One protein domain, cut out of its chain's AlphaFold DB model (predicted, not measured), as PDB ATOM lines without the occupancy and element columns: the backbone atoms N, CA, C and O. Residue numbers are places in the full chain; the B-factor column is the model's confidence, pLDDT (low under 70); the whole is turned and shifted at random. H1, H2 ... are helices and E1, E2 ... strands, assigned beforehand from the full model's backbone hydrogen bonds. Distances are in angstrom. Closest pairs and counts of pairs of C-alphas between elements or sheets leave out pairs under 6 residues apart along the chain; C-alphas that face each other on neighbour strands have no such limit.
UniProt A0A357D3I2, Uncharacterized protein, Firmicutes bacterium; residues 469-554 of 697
ATOM      1  N   GLU A 469     -50.852 -26.555  27.290       74.12
ATOM      2  CA  GLU A 469     -49.416 -26.775  27.430       74.12
ATOM      3  C   GLU A 469     -48.668 -25.841  26.468       74.12
ATOM      4  O   GLU A 469     -48.980 -25.806  25.270       74.12
ATOM      5  N   LYS A 470     -47.699 -25.079  26.988       76.81
ATOM      6  CA  LYS A 470     -46.815 -24.237  26.172       76.81
ATOM      7  C   LYS A 470     -45.973 -25.145  25.276       76.81
ATOM      8  O   LYS A 470     -45.393 -26.120  25.746       76.81
ATOM      9  N   LYS A 471     -45.903 -24.832  23.985       78.50
ATOM     10  CA  LYS A 471     -45.219 -25.674  22.994       78.50
ATOM     11  C   LYS A 471     -44.161 -24.884  22.255       78.50
ATOM     12  O   LYS A 471     -44.389 -23.725  21.923       78.50
ATOM     13  N   ASP A 472     -43.053 -25.546  21.918       79.88
ATOM     14  CA  ASP A 472     -42.107 -24.995  20.948       79.88
ATOM     15  C   ASP A 472     -42.847 -24.805  19.607       79.88
ATOM     16  O   ASP A 472     -43.342 -25.795  19.036       79.88
ATOM     17  N   PRO A 473     -42.949 -23.558  19.108       79.25
ATOM     18  CA  PRO A 473     -43.642 -23.260  17.864       79.25
ATOM     19  C   PRO A 473     -43.059 -23.972  16.648       79.25
ATOM     20  O   PRO A 473     -43.785 -24.202  15.686       79.25
ATOM     21  N   PHE A 474     -41.768 -24.298  16.640       84.56
ATOM     22  CA  PHE A 474     -41.063 -24.803  15.462       84.56
ATOM     23  C   PHE A 474     -40.725 -26.295  15.536       84.56
ATOM     24  O   PHE A 474     -40.360 -26.879  14.516       84.56
ATOM     25  N   ALA A 475     -40.885 -26.931  16.697       80.69
ATOM     26  CA  ALA A 475     -40.755 -28.383  16.834       80.69
ATOM     27  C   ALA A 475     -42.042 -29.144  16.468       80.69
ATOM     28  O   ALA A 475     -42.001 -30.333  16.142       80.69
ATOM     29  N   ASN A 476     -43.196 -28.476  16.525       70.00
ATOM     30  CA  ASN A 476     -44.505 -29.109  16.406       70.00
ATOM     31  C   ASN A 476     -45.163 -28.852  15.045       70.00
ATOM     32  O   ASN A 476     -44.973 -27.812  14.418       70.00
ATOM     33  N   ARG A 477     -45.989 -29.803  14.592       74.94
ATOM     34  CA  ARG A 477     -46.864 -29.576  13.435       74.94
ATOM     35  C   ARG A 477     -48.037 -28.694  13.837       74.94
ATOM     36  O   ARG A 477     -48.603 -28.870  14.917       74.94
ATOM     37  N   LEU A 478     -48.420 -27.794  12.938       81.44
ATOM     38  CA  LEU A 478     -49.619 -26.992  13.112       81.44
ATOM     39  C   LEU A 478     -50.878 -27.876  13.159       81.44
ATOM     40  O   LEU A 478     -50.925 -28.915  12.494       81.44
ATOM     41  N   PRO A 479     -51.921 -27.475  13.905       74.56
ATOM     42  CA  PRO A 479     -53.230 -28.113  13.822       74.56
ATOM     43  C   PRO A 479     -53.836 -27.959  12.412       74.56
ATOM     44  O   PRO A 479     -54.442 -26.940  12.095       74.56
ATOM     45  N   GLU A 480     -53.682 -28.969  11.555       63.94
ATOM     46  CA  GLU A 480     -54.166 -28.984  10.158       63.94
ATOM     47  C   GLU A 480     -55.661 -29.353  10.010       63.94
ATOM     48  O   GLU A 480     -56.076 -29.843   8.963       63.94
ATOM     49  N   LEU A 481     -56.497 -29.159  11.040       59.50
ATOM     50  CA  LEU A 481     -57.946 -29.400  10.908       59.50
ATOM     51  C   LEU A 481     -58.506 -28.595   9.722       59.50
ATOM     52  O   LEU A 481     -57.978 -27.517   9.467       59.50
ATOM     53  N   ASP A 482     -59.560 -29.101   9.056       64.88
ATOM     54  CA  ASP A 482     -60.290 -28.521   7.903       64.88
ATOM     55  C   ASP A 482     -60.761 -27.064   8.141       64.88
ATOM     56  O   ASP A 482     -61.952 -26.756   8.252       64.88
ATOM     57  N   PHE A 483     -59.818 -26.145   8.297       73.56
ATOM     58  CA  PHE A 483     -60.055 -24.781   8.706       73.56
ATOM     59  C   PHE A 483     -60.309 -23.938   7.464       73.56
ATOM     60  O   PHE A 483     -59.412 -23.672   6.668       73.56
ATOM     61  N   ASN A 484     -61.556 -23.495   7.336       72.75
ATOM     62  CA  ASN A 484     -62.007 -22.583   6.295       72.75
ATOM     63  C   ASN A 484     -62.319 -21.226   6.937       72.75
ATOM     64  O   ASN A 484     -63.468 -20.939   7.269       72.75
ATOM     65  N   GLY A 485     -61.285 -20.416   7.157       80.12
ATOM     66  CA  GLY A 485     -61.377 -19.072   7.730       80.12
ATOM     67  C   GLY A 485     -60.148 -18.227   7.390       80.12
ATOM     68  O   GLY A 485     -59.306 -18.654   6.598       80.12
ATOM     69  N   THR A 486     -60.058 -17.031   7.974       84.56
ATOM     70  CA  THR A 486     -58.912 -16.125   7.782       84.56
ATOM     71  C   THR A 486     -57.680 -16.601   8.559       84.56
ATOM     72  O   THR A 486     -57.808 -17.312   9.559       84.56
ATOM     73  N   LEU A 487     -56.477 -16.190   8.136       85.94
ATOM     74  CA  LEU A 487     -55.254 -16.476   8.896       85.94
ATOM     75  C   LEU A 487     -55.313 -15.898  10.315       85.94
ATOM     76  O   LEU A 487     -54.867 -16.560  11.246       85.94
ATOM     77  N   GLU A 488     -55.903 -14.715  10.499       82.25
ATOM     78  CA  GLU A 488     -56.100 -14.136  11.832       82.25
ATOM     79  C   GLU A 488     -56.914 -15.076  12.723       82.25
ATOM     80  O   GLU A 488     -56.452 -15.467  13.792       82.25
ATOM     81  N   ASP A 489     -58.085 -15.526  12.273       80.88
ATOM     82  CA  ASP A 489     -58.923 -16.449  13.045       80.88
ATOM     83  C   ASP A 489     -58.188 -17.754  13.396       80.88
ATOM     84  O   ASP A 489     -58.366 -18.293  14.492       80.88
ATOM     85  N   TYR A 490     -57.331 -18.244  12.495       85.31
ATOM     86  CA  TYR A 490     -56.496 -19.413  12.753       85.31
ATOM     87  C   TYR A 490     -55.475 -19.166  13.871       85.31
ATOM     88  O   TYR A 490     -55.378 -19.974  14.798       85.31
ATOM     89  N   ILE A 491     -54.747 -18.045  13.804       84.56
ATOM     90  CA  ILE A 491     -53.758 -17.639  14.814       84.56
ATOM     91  C   ILE A 491     -54.418 -17.614  16.195       84.56
ATOM     92  O   ILE A 491     -53.941 -18.253  17.132       84.56
ATOM     93  N   PHE A 492     -55.572 -16.958  16.286       76.94
ATOM     94  CA  PHE A 492     -56.314 -16.824  17.532       76.94
ATOM     95  C   PHE A 492     -56.832 -18.134  18.091       76.94
ATOM     96  O   PHE A 492     -56.849 -18.295  19.303       76.94
ATOM     97  N   LYS A 493     -57.279 -19.058  17.243       78.38
ATOM     98  CA  LYS A 493     -57.927 -20.296  17.690       78.38
ATOM     99  C   LYS A 493     -56.954 -21.435  17.991       78.38
ATOM    100  O   LYS A 493     -57.302 -22.349  18.736       78.38
ATOM    101  N   TYR A 494     -55.774 -21.418  17.379       81.19
ATOM    102  CA  TYR A 494     -54.874 -22.570  17.423       81.19
ATOM    103  C   TYR A 494     -53.444 -22.246  17.832       81.19
ATOM    104  O   TYR A 494     -52.724 -23.171  18.209       81.19
ATOM    105  N   LEU A 495     -53.014 -20.983  17.753       82.69
ATOM    106  CA  LEU A 495     -51.605 -20.625  17.925       82.69
ATOM    107  C   LEU A 495     -51.304 -19.864  19.217       82.69
ATOM    108  O   LEU A 495     -50.137 -19.600  19.490       82.69
ATOM    109  N   THR A 496     -52.296 -19.590  20.067       72.81
ATOM    110  CA  THR A 496     -52.043 -19.037  21.411       72.81
ATOM    111  C   THR A 496     -51.051 -19.861  22.250       72.81
ATOM    112  O   THR A 496     -50.254 -19.227  22.944       72.81
ATOM    113  N   PRO A 497     -50.941 -21.211  22.127       77.69
ATOM    114  CA  PRO A 497     -49.939 -21.982  22.874       77.69
ATOM    115  C   PRO A 497     -48.478 -21.711  22.495       77.69
ATOM    116  O   PRO A 497     -47.568 -22.210  23.158       77.69
ATOM    117  N   PHE A 498     -48.241 -20.957  21.419       82.44
ATOM    118  CA  PHE A 498     -46.921 -20.693  20.846       82.44
ATOM    119  C   PHE A 498     -46.299 -19.362  21.292       82.44
ATOM    120  O   PHE A 498     -45.364 -18.887  20.650       82.44
ATOM    121  N   ARG A 499     -46.790 -18.763  22.389       82.81
ATOM    122  CA  ARG A 499     -46.221 -17.538  22.994       82.81
ATOM    123  C   ARG A 499     -46.063 -16.395  21.976       82.81
ATOM    124  O   ARG A 499     -44.997 -15.787  21.845       82.81
ATOM    125  N   ILE A 500     -47.124 -16.127  21.213       83.94
ATOM    126  CA  ILE A 500     -47.119 -15.100  20.164       83.94
ATOM    127  C   ILE A 500     -47.118 -13.708  20.786       83.94
ATOM    128  O   ILE A 500     -48.125 -13.267  21.324       83.94
ATOM    129  N   HIS A 501     -46.013 -12.985  20.662       81.12
ATOM    130  CA  HIS A 501     -45.926 -11.614  21.143       81.12
ATOM    131  C   HIS A 501     -46.706 -10.653  20.245       81.12
ATOM    132  O   HIS A 501     -47.487  -9.856  20.745       81.12
ATOM    133  N   HIS A 502     -46.480 -10.708  18.932       81.62
ATOM    134  CA  HIS A 502     -47.135  -9.859  17.931       81.62
ATOM    135  C   HIS A 502     -47.330 -10.652  16.637       81.62
ATOM    136  O   HIS A 502     -46.579 -11.588  16.356       81.62
ATOM    137  N   TRP A 503     -48.294 -10.260  15.807       85.62
ATOM    138  CA  TRP A 503     -48.430 -10.781  14.449       85.62
ATOM    139  C   TRP A 503     -48.869  -9.685  13.483       85.62
ATOM    140  O   TRP A 503     -49.505  -8.708  13.872       85.62
ATOM    141  N   VAL A 504     -48.546  -9.873  12.210       86.31
ATOM    142  CA  VAL A 504     -48.991  -9.018  11.110       86.31
ATOM    143  C   VAL A 504     -49.467  -9.915   9.980       86.31
ATOM    144  O   VAL A 504     -48.723 -10.790   9.539       86.31
ATOM    145  N   VAL A 505     -50.700  -9.698   9.516       86.69
ATOM    146  CA  VAL A 505     -51.287 -10.408   8.372       86.69
ATOM    147  C   VAL A 505     -51.386  -9.449   7.195       86.69
ATOM    148  O   VAL A 505     -52.053  -8.421   7.284       86.69
ATOM    149  N   GLN A 506     -50.722  -9.775   6.090       84.06
ATOM    150  CA  GLN A 506     -50.685  -8.923   4.902       84.06
ATOM    151  C   GLN A 506     -50.352  -9.719   3.637       84.06
ATOM    152  O   GLN A 506     -49.850 -10.840   3.695       84.06
ATOM    153  N   ASP A 507     -50.632  -9.132   2.479       82.62
ATOM    154  CA  ASP A 507     -50.228  -9.663   1.175       82.62
ATOM    155  C   ASP A 507     -48.772  -9.261   0.886       82.62
ATOM    156  O   ASP A 507     -48.503  -8.252   0.230       82.62
ATOM    157  N   LEU A 508     -47.830 -10.010   1.474       80.31
ATOM    158  CA  LEU A 508     -46.396  -9.688   1.451       80.31
ATOM    159  C   LEU A 508     -45.801  -9.659   0.034       80.31
ATOM    160  O   LEU A 508     -44.845  -8.924  -0.213       80.31
ATOM    161  N   ASP A 509     -46.345 -10.451  -0.891       74.19
ATOM    162  CA  ASP A 509     -45.867 -10.574  -2.272       74.19
ATOM    163  C   ASP A 509     -46.836  -9.984  -3.311       74.19
ATOM    164  O   ASP A 509     -46.634 -10.154  -4.514       74.19
ATOM    165  N   ARG A 510     -47.852  -9.232  -2.860       74.31
ATOM    166  CA  ARG A 510     -48.837  -8.531  -3.705       74.31
ATOM    167  C   ARG A 510     -49.554  -9.461  -4.695       74.31
ATOM    168  O   ARG A 510     -49.923  -9.038  -5.796       74.31
ATOM    169  N   ASN A 511     -49.734 -10.732  -4.337       75.62
ATOM    170  CA  ASN A 511     -50.334 -11.754  -5.197       75.62
ATOM    171  C   ASN A 511     -51.835 -11.987  -4.908       75.62
ATOM    172  O   ASN A 511     -52.471 -12.830  -5.549       75.62
ATOM    173  N   GLY A 512     -52.401 -11.248  -3.952       77.88
ATOM    174  CA  GLY A 512     -53.774 -11.362  -3.469       77.88
ATOM    175  C   GLY A 512     -53.979 -12.389  -2.350       77.88
ATOM    176  O   GLY A 512     -55.121 -12.584  -1.925       77.88
ATOM    177  N   LYS A 513     -52.926 -13.061  -1.868       81.56
ATOM    178  CA  LYS A 513     -52.982 -14.050  -0.781       81.56
ATOM    179  C   LYS A 513     -52.342 -13.488   0.478       81.56
ATOM    180  O   LYS A 513     -51.263 -12.917   0.455       81.56
ATOM    181  N   GLN A 514     -52.999 -13.715   1.607       84.94
ATOM    182  CA  GLN A 514     -52.464 -13.304   2.895       84.94
ATOM    183  C   GLN A 514     -51.366 -14.267   3.359       84.94
ATOM    184  O   GLN A 514     -51.535 -15.489   3.339       84.94
ATOM    185  N   GLU A 515     -50.261 -13.697   3.823       88.44
ATOM    186  CA  GLU A 515     -49.239 -14.356   4.626       88.44
ATOM    187  C   GLU A 515     -49.227 -13.677   6.011       88.44
ATOM    188  O   GLU A 515     -49.561 -12.495   6.141       88.44
ATOM    189  N   ALA A 516     -48.868 -14.414   7.061       90.00
ATOM    190  CA  ALA A 516     -48.755 -13.860   8.405       90.00
ATOM    191  C   ALA A 516     -47.338 -14.024   8.953       90.00
ATOM    192  O   ALA A 516     -46.787 -15.126   8.969       90.00
ATOM    193  N   LEU A 517     -46.765 -12.921   9.430       91.69
ATOM    194  CA  LEU A 517     -45.545 -12.923  10.227       91.69
ATOM    195  C   LEU A 517     -45.950 -12.918  11.696       91.69
ATOM    196  O   LEU A 517     -46.771 -12.103  12.105       91.69
ATOM    197  N   LEU A 518     -45.354 -13.798  12.492       90.81
ATOM    198  CA  LEU A 518     -45.589 -13.903  13.926       90.81
ATOM    199  C   LEU A 518     -44.263 -13.761  14.666       90.81
ATOM    200  O   LEU A 518     -43.324 -14.500  14.391       90.81
ATOM    201  N   LEU A 519     -44.188 -12.838  15.614       89.50
ATOM    202  CA  LEU A 519     -43.071 -12.703  16.535       89.50
ATOM    203  C   LEU A 519     -43.350 -13.574  17.762       89.50
ATOM    204  O   LEU A 519     -44.284 -13.303  18.514       89.50
ATOM    205  N   LEU A 520     -42.557 -14.622  17.955       88.81
ATOM    206  CA  LEU A 520     -42.778 -15.638  18.985       88.81
ATOM    207  C   LEU A 520     -41.670 -15.567  20.017       88.81
ATOM    208  O   LEU A 520     -40.505 -15.462  19.639       88.81
ATOM    209  N   ARG A 521     -42.019 -15.662  21.298       87.12
ATOM    210  CA  ARG A 521     -41.032 -15.773  22.373       87.12
ATOM    211  C   ARG A 521     -40.513 -17.213  22.460       87.12
ATOM    212  O   ARG A 521     -41.314 -18.145  22.482       87.12
ATOM    213  N   THR A 522     -39.194 -17.397  22.491       86.31
ATOM    214  CA  THR A 522     -38.537 -18.718  22.408       86.31
ATOM    215  C   THR A 522     -37.617 -19.050  23.582       86.31
ATOM    216  O   THR A 522     -37.059 -20.139  23.598       86.31
ATOM    217  N   ASP A 523     -37.416 -18.139  24.534       84.25
ATOM    218  CA  ASP A 523     -36.654 -18.405  25.760       84.25
ATOM    219  C   ASP A 523     -37.450 -19.210  26.800       84.25
ATOM    220  O   ASP A 523     -38.680 -19.137  26.861       84.25
ATOM    221  N   ASP A 524     -36.729 -19.955  27.639       76.69
ATOM    222  CA  ASP A 524     -37.313 -20.741  28.732       76.69
ATOM    223  C   ASP A 524     -37.565 -19.897  29.995       76.69
ATOM    224  O   ASP A 524     -38.563 -20.110  30.686       76.69
ATOM    225  N   ASP A 525     -36.706 -18.907  30.269       77.00
ATOM    226  CA  ASP A 525     -36.804 -18.019  31.435       77.00
ATOM    227  C   ASP A 525     -37.678 -16.787  31.154       77.00
ATOM    228  O   ASP A 525     -37.242 -15.784  30.587       77.00
ATOM    229  N   LEU A 526     -38.917 -16.835  31.646       72.44
ATOM    230  CA  LEU A 526     -39.911 -15.778  31.455       72.44
ATOM    231  C   LEU A 526     -39.512 -14.430  32.070       72.44
ATOM    232  O   LEU A 526     -39.952 -13.385  31.573       72.44
ATOM    233  N   TRP A 527     -38.670 -14.439  33.101       79.31
ATOM    234  CA  TRP A 527     -38.221 -13.240  33.810       79.31
ATOM    235  C   TRP A 527     -36.855 -12.733  33.335       79.31
ATOM    236  O   TRP A 527     -36.461 -11.617  33.679       79.31
ATOM    237  N   GLY A 528     -36.165 -13.514  32.506       73.00
ATOM    238  CA  GLY A 528     -34.956 -13.115  31.803       73.00
ATOM    239  C   GLY A 528     -35.216 -12.146  30.645       73.00
ATOM    240  O   GLY A 528     -36.347 -11.751  30.345       73.00
ATOM    241  N   TRP A 529     -34.134 -11.756  29.962       74.62
ATOM    242  CA  TRP A 529     -34.237 -10.954  28.740       74.62
ATOM    243  C   TRP A 529     -34.887 -11.782  27.623       74.62
ATOM    244  O   TRP A 529     -34.338 -12.829  27.263       74.62
ATOM    245  N   PRO A 530     -36.015 -11.324  27.051       83.62
ATOM    246  CA  PRO A 530     -36.787 -12.131  26.123       83.62
ATOM    247  C   PRO A 530     -36.027 -12.354  24.814       83.62
ATOM    248  O   PRO A 530     -35.385 -11.449  24.271       83.62
ATOM    249  N   GLN A 531     -36.138 -13.567  24.283       87.75
ATOM    250  CA  GLN A 531     -35.626 -13.932  22.970       87.75
ATOM    251  C   GLN A 531     -36.795 -14.211  22.045       87.75
ATOM    252  O   GLN A 531     -37.656 -15.038  22.345       87.75
ATOM    253  N   TYR A 532     -36.807 -13.542  20.898       89.25
ATOM    254  CA  TYR A 532     -37.868 -13.704  19.918       89.25
ATOM    255  C   TYR A 532     -37.374 -14.339  18.630       89.25
ATOM    256  O   TYR A 532     -36.226 -14.171  18.219       89.25
ATOM    257  N   ARG A 533     -38.277 -15.018  17.932       91.69
ATOM    258  CA  ARG A 533     -38.045 -15.528  16.586       91.69
ATOM    259  C   ARG A 533     -39.272 -15.301  15.722       91.69
ATOM    260  O   ARG A 533     -40.401 -15.431  16.192       91.69
ATOM    261  N   VAL A 534     -39.051 -14.975  14.453       93.56
ATOM    262  CA  VAL A 534     -40.152 -14.783  13.509       93.56
ATOM    263  C   VAL A 534     -40.576 -16.126  12.928       93.56
ATOM    264  O   VAL A 534     -39.753 -16.888  12.426       93.56
ATOM    265  N   GLY A 535     -41.870 -16.408  12.989       92.56
ATOM    266  CA  GLY A 535     -42.528 -17.469  12.245       92.56
ATOM    267  C   GLY A 535     -43.319 -16.898  11.073       92.56
ATOM    268  O   GLY A 535     -43.865 -15.799  11.148       92.56
ATOM    269  N   LEU A 536     -43.374 -17.649   9.981       91.69
ATOM    270  CA  LEU A 536     -44.106 -17.305   8.771       91.69
ATOM    271  C   LEU A 536     -45.177 -18.359   8.512       91.69
ATOM    272  O   LEU A 536     -44.862 -19.529   8.281       91.69
ATOM    273  N   LEU A 537     -46.432 -17.915   8.535       90.44
ATOM    274  CA  LEU A 537     -47.621 -18.714   8.282       90.44
ATOM    275  C   LEU A 537     -48.209 -18.364   6.914       90.44
ATOM    276  O   LEU A 537     -48.457 -17.195   6.617       90.44
ATOM    277  N   LYS A 538     -48.466 -19.380   6.087       86.94
ATOM    278  CA  LYS A 538     -49.051 -19.209   4.749       86.94
ATOM    279  C   LYS A 538     -50.229 -20.140   4.529       86.94
ATOM    280  O   LYS A 538     -50.197 -21.278   4.989       86.94
ATOM    281  N   GLN A 539     -51.213 -19.683   3.758       80.81
ATOM    282  CA  GLN A 539     -52.349 -20.490   3.319       80.81
ATOM    283  C   GLN A 539     -52.305 -20.659   1.793       80.81
ATOM    284  O   GLN A 539     -52.678 -19.764   1.037       80.81
ATOM    285  N   GLU A 540     -51.823 -21.816   1.334       74.94
ATOM    286  CA  GLU A 540     -51.793 -22.177  -0.091       74.94
ATOM    287  C   GLU A 540     -52.649 -23.429  -0.341       74.94
ATOM    288  O   GLU A 540     -53.866 -23.332  -0.463       74.94
ATOM    289  N   ASN A 541     -52.025 -24.612  -0.362       71.50
ATOM    290  CA  ASN A 541     -52.675 -25.925  -0.438       71.50
ATOM    291  C   ASN A 541     -52.727 -26.568   0.960       71.50
ATOM    292  O   ASN A 541     -52.306 -27.709   1.144       71.50
ATOM    293  N   GLY A 542     -53.143 -25.781   1.953       77.62
ATOM    294  CA  GLY A 542     -52.967 -26.063   3.378       77.62
ATOM    295  C   GLY A 542     -52.122 -24.993   4.067       77.62
ATOM    296  O   GLY A 542     -51.658 -24.042   3.429       77.62
ATOM    297  N   LEU A 543     -51.951 -25.145   5.378       85.50
ATOM    298  CA  LEU A 543     -51.175 -24.220   6.195       85.50
ATOM    299  C   LEU A 543     -49.702 -24.626   6.201       85.50
ATOM    300  O   LEU A 543     -49.364 -25.760   6.530       85.50
ATOM    301  N   GLN A 544     -48.827 -23.694   5.839       85.69
ATOM    302  CA  GLN A 544     -47.379 -23.871   5.920       85.69
ATOM    303  C   GLN A 544     -46.812 -22.994   7.026       85.69
ATOM    304  O   GLN A 544     -47.193 -21.831   7.147       85.69
ATOM    305  N   TRP A 545     -45.880 -23.553   7.793       88.31
ATOM    306  CA  TRP A 545     -45.252 -22.900   8.932       88.31
ATOM    307  C   TRP A 545     -43.747 -23.078   8.897       88.31
ATOM    308  O   TRP A 545     -43.256 -24.201   8.768       88.31
ATOM    309  N   GLN A 546     -43.014 -21.977   9.016       88.50
ATOM    310  CA  GLN A 546     -41.559 -22.013   9.061       88.50
ATOM    311  C   GLN A 546     -40.999 -20.883   9.919       88.50
ATOM    312  O   GLN A 546     -41.546 -19.783   9.944       88.50
ATOM    313  N   ALA A 547     -39.871 -21.138  10.575       90.69
ATOM    314  CA  ALA A 547     -39.076 -20.078  11.175       90.69
ATOM    315  C   ALA A 547     -38.382 -19.245  10.086       90.69
ATOM    316  O   ALA A 547     -37.921 -19.787   9.079       90.69
ATOM    317  N   LEU A 548     -38.264 -17.941  10.315       90.75
ATOM    318  CA  LEU A 548     -37.616 -16.989   9.422       90.75
ATOM    319  C   LEU A 548     -36.606 -16.136  10.200       90.75
ATOM    320  O   LEU A 548     -36.900 -15.664  11.295       90.75
ATOM    321  N   GLY A 549     -35.429 -15.918   9.607       88.69
ATOM    322  CA  GLY A 549     -34.404 -15.033  10.163       88.69
ATOM    323  C   GLY A 549     -33.721 -15.528  11.451       88.69
ATOM    324  O   GLY A 549     -33.895 -16.687  11.860       88.69
ATOM    325  N   PRO A 550     -32.889 -14.660  12.056       89.62
ATOM    326  CA  PRO A 550     -32.169 -14.940  13.296       89.62
ATOM    327  C   PRO A 550     -33.070 -14.831  14.539       89.62
ATOM    328  O   PRO A 550     -34.206 -14.363  14.476       89.62
ATOM    329  N   ILE A 551     -32.531 -15.247  15.688       90.25
ATOM    330  CA  ILE A 551     -33.111 -14.937  17.004       90.25
ATOM    331  C   ILE A 551     -32.858 -13.452  17.309       90.25
ATOM    332  O   ILE A 551     -31.768 -12.933  17.058       90.25
ATOM    333  N   LEU A 552     -33.872 -12.775  17.839       89.19
ATOM    334  CA  LEU A 552     -33.879 -11.364  18.212       89.19
ATOM    335  C   LEU A 552     -33.858 -11.265  19.744       89.19
ATOM    336  O   LEU A 552     -34.884 -11.463  20.391       89.19
ATOM    337  N   SER A 553     -32.699 -10.975  20.332       85.69
ATOM    338  CA  SER A 553     -32.524 -10.865  21.794       85.69
ATOM    339  C   SER A 553     -32.579  -9.428  22.324       85.69
ATOM    340  O   SER A 553     -32.459  -9.195  23.523       85.69
ATOM    341  N   ASN A 554     -32.724  -8.447  21.436       84.00
ATOM    342  CA  ASN A 554     -32.694  -7.023  21.767       84.00
ATOM    343  C   ASN A 554     -33.608  -6.196  20.867       84.00
ATOM    344  O   ASN A 554     -33.241  -5.122  20.383       84.00
TER     345      ASN A 554
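What this domain is: This is residues 469 to 554 of the 697 residues of an uncharacterized protein of Firmicutes bacterium (UniProt A0A357D3I2). The domain is one twisted sheet of four antiparallel strands with one short helix, H1, over one face; the unnamed residues 469 to 486 pass over that same face, and the other face is bare. The links E1 to E2 and E2 to E3 reach out past opposite ends of the sheet and make the longest axis. The printed part has 86 residues, with H1 and then E1, E2, E3 and E4 along the chain, and the sheet has the order E1, E2, E3, E4. Its class is mostly strand, though under half of the residues, 40 of 86, are in named elements. It is compact, with a radius of gyration of the C-alphas of 13.1 A and spans of 39 by 28 by 18 A.

Where its parts are: E1 is residues 500 to 506, 16.8 A from first to last C-alpha, and begins at C-alpha 500 at (-47.119, -15.100, 20.164). E2 is residues 515 to 521, 19.6 A. E3 is residues 532 to 539, 23.0 A. E4, residues 543 to 552, is 24.7 A and ends at C-alpha 552 at (-33.879, -11.364, 18.212). H1, residues 487 to 494, is 10.5 A and begins at C-alpha 487 at (-55.254, -16.476, 8.896).

How they stand to each other: The four strands form a meander, each strand the antiparallel neighbour of the one before. Inner strands E2 and E3 stand at 153 degrees, with N 518 and O 535 within hydrogen-bond range at 2.8 A. E1 and E2 stand at 168 degrees; N 504 and O 517 are 2.9 A apart. E3 and E4 stand at 159 degrees, with N 536 and O 546 at 2.8 A and N 552 and O 532 at 2.8 A. E4 bends by 66 degrees at residue 549. Each of these three pairs is a hairpin. The edge strands E1 and E4 are apart. H1 is on the sheet at a height over the sheet of 8.3 A. It lies over E2 and runs slantwise to the strands, only just, at 32 degrees to E2 on the local plane. The closest C-alphas of H1 and E2 are those of Leu 487 and Ala 516, 7.0 A apart. In H1 every O i to N i+4 pair is within hydrogen-bond range.

The domain as a whole: The two C-alphas farthest apart are those of Asn 511 and Trp 527, 40.9 A. The printed part has no cut. The links H1 to E1 and E3 to E4 are tight, those from E1 to E2 and E2 to E3 are short, and no link is long. The mean pLDDT of the printed part is 82.0, and residues 480 to 482 are under 70.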